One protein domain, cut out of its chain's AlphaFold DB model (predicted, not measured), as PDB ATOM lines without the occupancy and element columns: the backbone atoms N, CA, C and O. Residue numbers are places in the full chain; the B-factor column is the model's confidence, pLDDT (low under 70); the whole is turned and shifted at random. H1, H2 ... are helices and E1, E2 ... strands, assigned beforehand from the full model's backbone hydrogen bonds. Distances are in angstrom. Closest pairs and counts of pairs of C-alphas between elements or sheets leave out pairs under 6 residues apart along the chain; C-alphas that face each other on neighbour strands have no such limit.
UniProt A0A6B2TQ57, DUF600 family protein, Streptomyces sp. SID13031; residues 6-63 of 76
ATOM      1  N   ALA A   6      12.788 -25.376  44.831       56.88
ATOM      2  CA  ALA A   6      12.877 -25.949  43.497       56.88
ATOM      3  C   ALA A   6      12.738 -24.842  42.449       56.88
ATOM      4  O   ALA A   6      11.824 -24.025  42.506       56.88
ATOM      5  N   SER A   7      13.639 -24.835  41.467       56.59
ATOM      6  CA  SER A   7      13.550 -23.958  40.297       56.59
ATOM      7  C   SER A   7      13.321 -24.805  39.049       56.59
ATOM      8  O   SER A   7      14.056 -25.757  38.779       56.59
ATOM      9  N   ALA A   8      12.282 -24.479  38.280       58.88
ATOM     10  CA  ALA A   8      11.913 -25.218  37.076       58.88
ATOM     11  C   ALA A   8      12.189 -24.373  35.827       58.88
ATOM     12  O   ALA A   8      11.571 -23.339  35.602       58.88
ATOM     13  N   THR A   9      13.103 -24.827  34.969       56.97
ATOM     14  CA  THR A   9      13.382 -24.155  33.690       56.97
ATOM     15  C   THR A   9      12.748 -24.928  32.542       56.97
ATOM     16  O   THR A   9      13.097 -26.083  32.306       56.97
ATOM     17  N   ARG A  10      11.858 -24.285  31.778       55.47
ATOM     18  CA  ARG A  10      11.366 -24.825  30.504       55.47
ATOM     19  C   ARG A  10      12.160 -24.197  29.358       55.47
ATOM     20  O   ARG A  10      12.399 -22.998  29.366       55.47
ATOM     21  N   ALA A  11      12.539 -24.997  28.362       56.56
ATOM     22  CA  ALA A  11      13.490 -24.620  27.306       56.56
ATOM     23  C   ALA A  11      13.165 -23.331  26.510       56.56
ATOM     24  O   ALA A  11      14.075 -22.764  25.916       56.56
ATOM     25  N   ASP A  12      11.921 -22.839  26.537       54.44
ATOM     26  CA  ASP A  12      11.505 -21.632  25.805       54.44
ATOM     27  C   ASP A  12      11.173 -20.422  26.696       54.44
ATOM     28  O   ASP A  12      11.016 -19.311  26.190       54.44
ATOM     29  N   VAL A  13      11.066 -20.600  28.018       48.38
ATOM     30  CA  VAL A  13      10.779 -19.525  28.979       48.38
ATOM     31  C   VAL A  13      11.436 -19.886  30.309       48.38
ATOM     32  O   VAL A  13      11.100 -20.905  30.915       48.38
ATOM     33  N   ILE A  14      12.340 -19.027  30.787       43.28
ATOM     34  CA  ILE A  14      12.776 -19.058  32.186       43.28
ATOM     35  C   ILE A  14      11.550 -18.684  33.020       43.28
ATOM     36  O   ILE A  14      11.171 -17.515  33.086       43.28
ATOM     37  N   ILE A  15      10.890 -19.685  33.596       45.72
ATOM     38  CA  ILE A  15       9.928 -19.460  34.666       45.72
ATOM     39  C   ILE A  15      10.754 -19.482  35.947       45.72
ATOM     40  O   ILE A  15      10.977 -20.529  36.539       45.72
ATOM     41  N   ASP A  16      11.260 -18.311  36.327       43.81
ATOM     42  CA  ASP A  16      11.804 -18.086  37.666       43.81
ATOM     43  C   ASP A  16      10.612 -17.888  38.610       43.81
ATOM     44  O   ASP A  16      10.237 -16.773  38.974       43.81
ATOM     45  N   GLN A  17       9.889 -18.979  38.851       45.97
ATOM     46  CA  GLN A  17       9.009 -19.062  39.999       45.97
ATOM     47  C   GLN A  17       9.806 -19.777  41.077       45.97
ATOM     48  O   GLN A  17      10.236 -20.911  40.869       45.97
ATOM     49  N   ASP A  18       9.961 -19.118  42.225       50.62
ATOM     50  CA  ASP A  18      10.052 -19.822  43.497       50.62
ATOM     51  C   ASP A  18       8.771 -20.658  43.604       50.62
ATOM     52  O   ASP A  18       7.709 -20.186  44.018       50.62
ATOM     53  N   CYS A  19       8.839 -21.875  43.077       56.75
ATOM     54  CA  CYS A  19       7.805 -22.866  43.245       56.75
ATOM     55  C   CYS A  19       8.050 -23.450  44.628       56.75
ATOM     56  O   CYS A  19       9.007 -24.204  44.819       56.75
ATOM     57  N   GLU A  20       7.215 -23.088  45.597       63.38
ATOM     58  CA  GLU A  20       7.111 -23.907  46.798       63.38
ATOM     59  C   GLU A  20       6.668 -25.299  46.342       63.38
ATOM     60  O   GLU A  20       5.706 -25.440  45.575       63.38
ATOM     61  N   LEU A  21       7.437 -26.312  46.740       70.50
ATOM     62  CA  LEU A  21       6.974 -27.684  46.649       70.50
ATOM     63  C   LEU A  21       5.710 -27.777  47.509       70.50
ATOM     64  O   LEU A  21       5.624 -27.160  48.571       70.50
ATOM     65  N   ASP A  22       4.702 -28.489  47.019       78.50
ATOM     66  CA  ASP A  22       3.613 -28.900  47.895       78.50
ATOM     67  C   ASP A  22       4.131 -29.933  48.904       78.50
ATOM     68  O   ASP A  22       5.248 -30.436  48.773       78.50
ATOM     69  N   ASP A  23       3.325 -30.248  49.919       81.69
ATOM     70  CA  ASP A  23       3.721 -31.183  50.982       81.69
ATOM     71  C   ASP A  23       4.237 -32.519  50.401       81.69
ATOM     72  O   ASP A  23       5.267 -33.034  50.835       81.69
ATOM     73  N   ASP A  24       3.580 -33.030  49.350       83.25
ATOM     74  CA  ASP A  24       3.993 -34.249  48.642       83.25
ATOM     75  C   ASP A  24       5.363 -34.085  47.951       83.25
ATOM     76  O   ASP A  24       6.175 -35.015  47.932       83.25
ATOM     77  N   GLY A  25       5.637 -32.917  47.363       79.56
ATOM     78  CA  GLY A  25       6.919 -32.593  46.745       79.56
ATOM     79  C   GLY A  25       8.056 -32.459  47.759       79.56
ATOM     80  O   GLY A  25       9.165 -32.932  47.492       79.56
ATOM     81  N   ASP A  26       7.787 -31.859  48.918       79.81
ATOM     82  CA  ASP A  26       8.746 -31.743  50.018       79.81
ATOM     83  C   ASP A  26       9.085 -33.119  50.611       79.81
ATOM     84  O   ASP A  26      10.266 -33.442  50.783       79.81
ATOM     85  N   ASP A  27       8.075 -33.965  50.837       83.56
ATOM     86  CA  ASP A  27       8.264 -35.345  51.290       83.56
ATOM     87  C   ASP A  27       9.064 -36.159  50.258       83.56
ATOM     88  O   ASP A  27      10.050 -36.813  50.601       83.56
ATOM     89  N   ALA A  28       8.730 -36.050  48.966       83.81
ATOM     90  CA  ALA A  28       9.467 -36.733  47.905       83.81
ATOM     91  C   ALA A  28      10.937 -36.277  47.813       83.81
ATOM     92  O   ALA A  28      11.832 -37.090  47.556       83.81
ATOM     93  N   ALA A  29      11.211 -34.988  48.026       82.12
ATOM     94  CA  ALA A  29      12.571 -34.462  48.061       82.12
ATOM     95  C   ALA A  29      13.347 -34.963  49.291       82.12
ATOM     96  O   ALA A  29      14.532 -35.299  49.172       82.12
ATOM     97  N   ALA A  30      12.694 -35.052  50.454       84.00
ATOM     98  CA  ALA A  30      13.279 -35.605  51.673       84.00
ATOM     99  C   ALA A  30      13.607 -37.101  51.519       84.00
ATOM    100  O   ALA A  30      14.743 -37.502  51.792       84.00
ATOM    101  N   ASP A  31      12.674 -37.889  50.986       87.44
ATOM    102  CA  ASP A  31      12.858 -39.315  50.704       87.44
ATOM    103  C   ASP A  31      14.012 -39.545  49.721       87.44
ATOM    104  O   ASP A  31      14.876 -40.398  49.939       87.44
ATOM    105  N   LEU A  32      14.090 -38.742  48.654       87.12
ATOM    106  CA  LEU A  32      15.199 -38.805  47.700       87.12
ATOM    107  C   LEU A  32      16.540 -38.479  48.371       87.12
ATOM    108  O   LEU A  32      17.567 -39.097  48.076       87.12
ATOM    109  N   ARG A  33      16.547 -37.506  49.283       85.69
ATOM    110  CA  ARG A  33      17.747 -37.089  50.010       85.69
ATOM    111  C   ARG A  33      18.240 -38.180  50.963       85.69
ATOM    112  O   ARG A  33      19.457 -38.361  51.075       85.69
ATOM    113  N   GLU A  34      17.335 -38.914  51.604       87.25
ATOM    114  CA  GLU A  34      17.663 -40.072  52.441       87.25
ATOM    115  C   GLU A  34      18.134 -41.261  51.596       87.25
ATOM    116  O   GLU A  34      19.186 -41.838  51.875       87.25
ATOM    117  N   ALA A  35      17.428 -41.579  50.508       88.81
ATOM    118  CA  ALA A  35      17.767 -42.691  49.620       88.81
ATOM    119  C   ALA A  35      19.156 -42.546  48.971       88.81
ATOM    120  O   ALA A  35      19.827 -43.540  48.696       88.81
ATOM    121  N   MET A  36      19.597 -41.306  48.742       88.12
ATOM    122  CA  MET A  36      20.898 -40.979  48.148       88.12
ATOM    123  C   MET A  36      22.006 -40.751  49.190       88.12
ATOM    124  O   MET A  36      23.106 -40.302  48.843       88.12
ATOM    125  N   TYR A  37      21.744 -41.035  50.468       87.19
ATOM    126  CA  TYR A  37      22.749 -40.965  51.521       87.19
ATOM    127  C   TYR A  37      23.859 -41.999  51.295       87.19
ATOM    128  O   TYR A  37      23.609 -43.183  51.073       87.19
ATOM    129  N   GLN A  38      25.107 -41.556  51.410       87.06
ATOM    130  CA  GLN A  38      26.284 -42.412  51.327       87.06
ATOM    131  C   GLN A  38      27.010 -42.427  52.671       87.06
ATOM    132  O   GLN A  38      27.357 -41.375  53.218       87.06
ATOM    133  N   GLU A  39      27.276 -43.621  53.204       86.75
ATOM    134  CA  GLU A  39      27.994 -43.771  54.471       86.75
ATOM    135  C   GLU A  39      29.375 -43.097  54.396       86.75
ATOM    136  O   GLU A  39      30.148 -43.308  53.462       86.75
ATOM    137  N   GLY A  40      29.672 -42.227  55.363       84.81
ATOM    138  CA  GLY A  40      30.928 -41.473  55.427       84.81
ATOM    139  C   GLY A  40      31.002 -40.220  54.541       84.81
ATOM    140  O   GLY A  40      31.828 -39.357  54.835       84.81
ATOM    141  N   LYS A  41      30.140 -40.071  53.523       82.38
ATOM    142  CA  LYS A  41      30.061 -38.858  52.675       82.38
ATOM    143  C   LYS A  41      28.843 -37.982  52.995       82.38
ATOM    144  O   LYS A  41      28.907 -36.768  52.842       82.38
ATOM    145  N   GLY A  42      27.761 -38.579  53.492       84.44
ATOM    146  CA  GLY A  42      26.486 -37.900  53.700       84.44
ATOM    147  C   GLY A  42      25.612 -37.910  52.448       84.44
ATOM    148  O   GLY A  42      25.772 -38.748  51.562       84.44
ATOM    149  N   THR A  43      24.664 -36.982  52.388       86.62
ATOM    150  CA  THR A  43      23.816 -36.749  51.212       86.62
ATOM    151  C   THR A  43      24.327 -35.543  50.416       86.62
ATOM    152  O   THR A  43      25.151 -34.771  50.910       86.62
ATOM    153  N   TRP A  44      23.847 -35.379  49.188       86.00
ATOM    154  CA  TRP A  44      24.236 -34.301  48.284       86.00
ATOM    155  C   TRP A  44      23.845 -32.915  48.826       86.00
ATOM    156  O   TRP A  44      22.856 -32.739  49.543       86.00
ATOM    157  N   TYR A  45      24.626 -31.897  48.477       81.25
ATOM    158  CA  TYR A  45      24.355 -30.507  48.823       81.25
ATOM    159  C   TYR A  45      23.323 -29.883  47.887       81.25
ATOM    160  O   TYR A  45      22.365 -29.283  48.367       81.25
ATOM    161  N   ASN A  46      23.494 -30.077  46.576       78.25
ATOM    162  CA  ASN A  46      22.581 -29.602  45.539       78.25
ATOM    163  C   ASN A  46      22.174 -30.762  44.623       78.25
ATOM    164  O   ASN A  46      22.994 -31.624  44.314       78.25
ATOM    165  N   GLY A  47      20.910 -30.779  44.211       80.69
ATOM    166  CA  GLY A  47      20.349 -31.786  43.320       80.69
ATOM    167  C   GLY A  47      19.641 -31.083  42.175       80.69
ATOM    168  O   GLY A  47      18.833 -30.183  42.408       80.69
ATOM    169  N   ARG A  48      19.961 -31.460  40.939       82.00
ATOM    170  CA  ARG A  48      19.358 -30.895  39.735       82.00
ATOM    171  C   ARG A  48      18.672 -31.994  38.950       82.00
ATOM    172  O   ARG A  48      19.335 -32.853  38.380       82.00
ATOM    173  N   LEU A  49      17.348 -31.924  38.883       81.12
ATOM    174  CA  LEU A  49      16.542 -32.818  38.064       81.12
ATOM    175  C   LEU A  49      16.110 -32.088  36.793       81.12
ATOM    176  O   LEU A  49      15.563 -30.989  36.853       81.12
ATOM    177  N   THR A  50      16.363 -32.696  35.638       79.94
ATOM    178  CA  THR A  50      15.960 -32.175  34.330       79.94
ATOM    179  C   THR A  50      15.064 -33.196  33.653       79.94
ATOM    180  O   THR A  50      15.505 -34.296  33.340       79.94
ATOM    181  N   LEU A  51      13.805 -32.833  33.419       79.69
ATOM    182  CA  LEU A  51      12.876 -33.637  32.634       79.69
ATOM    183  C   LEU A  51      12.738 -33.014  31.247       79.69
ATOM    184  O   LEU A  51      12.331 -31.856  31.122       79.69
ATOM    185  N   ASP A  52      13.077 -33.766  30.207       80.62
ATOM    186  CA  ASP A  52      12.900 -33.300  28.836       80.62
ATOM    187  C   ASP A  52      11.483 -33.576  28.298       80.62
ATOM    188  O   ASP A  52      10.664 -34.275  28.899       80.62
ATOM    189  N   SER A  53      11.170 -33.018  27.125       80.44
ATOM    190  CA  SER A  53       9.864 -33.195  26.479       80.44
ATOM    191  C   SER A  53       9.611 -34.610  25.951       80.44
ATOM    192  O   SER A  53       8.474 -34.921  25.591       80.44
ATOM    193  N   SER A  54      10.636 -35.465  25.899       85.56
ATOM    194  CA  SER A  54      10.509 -36.887  25.570       85.56
ATOM    195  C   SER A  54      10.164 -37.745  26.794       85.56
ATOM    196  O   SER A  54       9.837 -38.921  26.642       85.56
ATOM    197  N   GLY A  55      10.171 -37.146  27.992       78.75
ATOM    198  CA  GLY A  55       9.949 -37.829  29.263       78.75
ATOM    199  C   GLY A  55      11.218 -38.450  29.844       78.75
ATOM    200  O   GLY A  55      11.125 -39.229  30.792       78.75
ATOM    201  N   GLN A  56      12.394 -38.127  29.299       83.69
ATOM    202  CA  GLN A  56      13.664 -38.559  29.863       83.69
ATOM    203  C   GLN A  56      13.999 -37.679  31.067       83.69
ATOM    204  O   GLN A  56      14.107 -36.457  30.951       83.69
ATOM    205  N   LEU A  57      14.160 -38.324  32.223       81.25
ATOM    206  CA  LEU A  57      14.635 -37.690  33.445       81.25
ATOM    207  C   LEU A  57      16.152 -37.866  33.544       81.25
ATOM    208  O   LEU A  57      16.655 -38.988  33.442       81.25
ATOM    209  N   ASP A  58      16.848 -36.759  33.759       82.69
ATOM    210  CA  ASP A  58      18.267 -36.689  34.086       82.69
ATOM    211  C   ASP A  58      18.423 -36.075  35.484       82.69
ATOM    212  O   ASP A  58      17.676 -35.161  35.846       82.69
ATOM    213  N   ALA A  59      19.342 -36.604  36.290       82.94
ATOM    214  CA  ALA A  59      19.547 -36.167  37.667       82.94
ATOM    215  C   ALA A  59      21.043 -36.041  37.974       82.94
ATOM    216  O   ALA A  59      21.791 -37.012  37.863       82.94
ATOM    217  N   ASP A  60      21.448 -34.848  38.401       86.06
ATOM    218  CA  ASP A  60      22.808 -34.526  38.825       86.06
ATOM    219  C   ASP A  60      22.811 -34.184  40.320       86.06
ATOM    220  O   ASP A  60      21.947 -33.441  40.798       86.06
ATOM    221  N   PHE A  61      23.755 -34.759  41.067       84.56
ATOM    222  CA  PHE A  61      23.861 -34.608  42.515       84.56
ATOM    223  C   PHE A  61      25.273 -34.180  42.896       84.56
ATOM    224  O   PHE A  61      26.241 -34.922  42.712       84.56
ATOM    225  N   ASP A  62      25.373 -33.005  43.503       83.62
ATOM    226  CA  ASP A  62      26.636 -32.423  43.923       83.62
ATOM    227  C   ASP A  62      26.923 -32.755  45.388       83.62
ATOM    228  O   ASP A  62      26.247 -32.273  46.300       83.62
ATOM    229  N   TYR A  63      27.939 -33.580  45.620       84.69
ATOM    230  CA  TYR A  63      28.404 -33.958  46.957       84.69
ATOM    231  C   TYR A  63      29.675 -33.223  47.387       84.69
ATOM    232  O   TYR A  63      30.141 -33.430  48.508       84.69
TER     233      TYR A  63
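What this domain is: This is residues 6 to 63 of the 76 residues of the protein "DUF600 family protein" of Streptomyces sp. SID13031 (UniProt A0A6B2TQ57). A two-stranded hairpin, E1 and E2, and one helix, H1, set off from it make a loose frame, with a long unnamed stretch, residues 6 to 22, leading into the helix. The printed part has 58 residues with H1, E1 and E2 in that order, the strands antiparallel; the class is mixed, with 25 residues in named elements, under half. It is loose, with a radius of gyration of the C-alphas of 13.1 A, and elongated, 41 by 24 by 18 A.

Where its parts are: E1, residues 46 to 51, begins at C-alpha 46 (22.581, -29.602, 45.539) and spans 16.6 A. E2, residues 57 to 62, spans 16.8 A and ends at C-alpha 62 (26.636, -32.423, 43.923). H1, residues 23 to 35, spans 18.2 A.

How they stand to each other: E1 and E2 form a hairpin over a tight link, antiparallel at 168 degrees between directions; N 48 and O 60 are 2.8 A apart, within hydrogen-bond range. H1 and E2 are apart. In H1 every O i to N i+4 pair is within hydrogen-bond range. Residues 9 to 10 pair briefly with residues 13 to 14, antiparallel.

The domain as a whole: The two C-alphas farthest apart, those of Asp 12 and Gly 40, are 40.6 A apart. The printed part has no cut, and no link is long. Mean pLDDT of the printed part is 75.3; residues 6 to 20 are under 70.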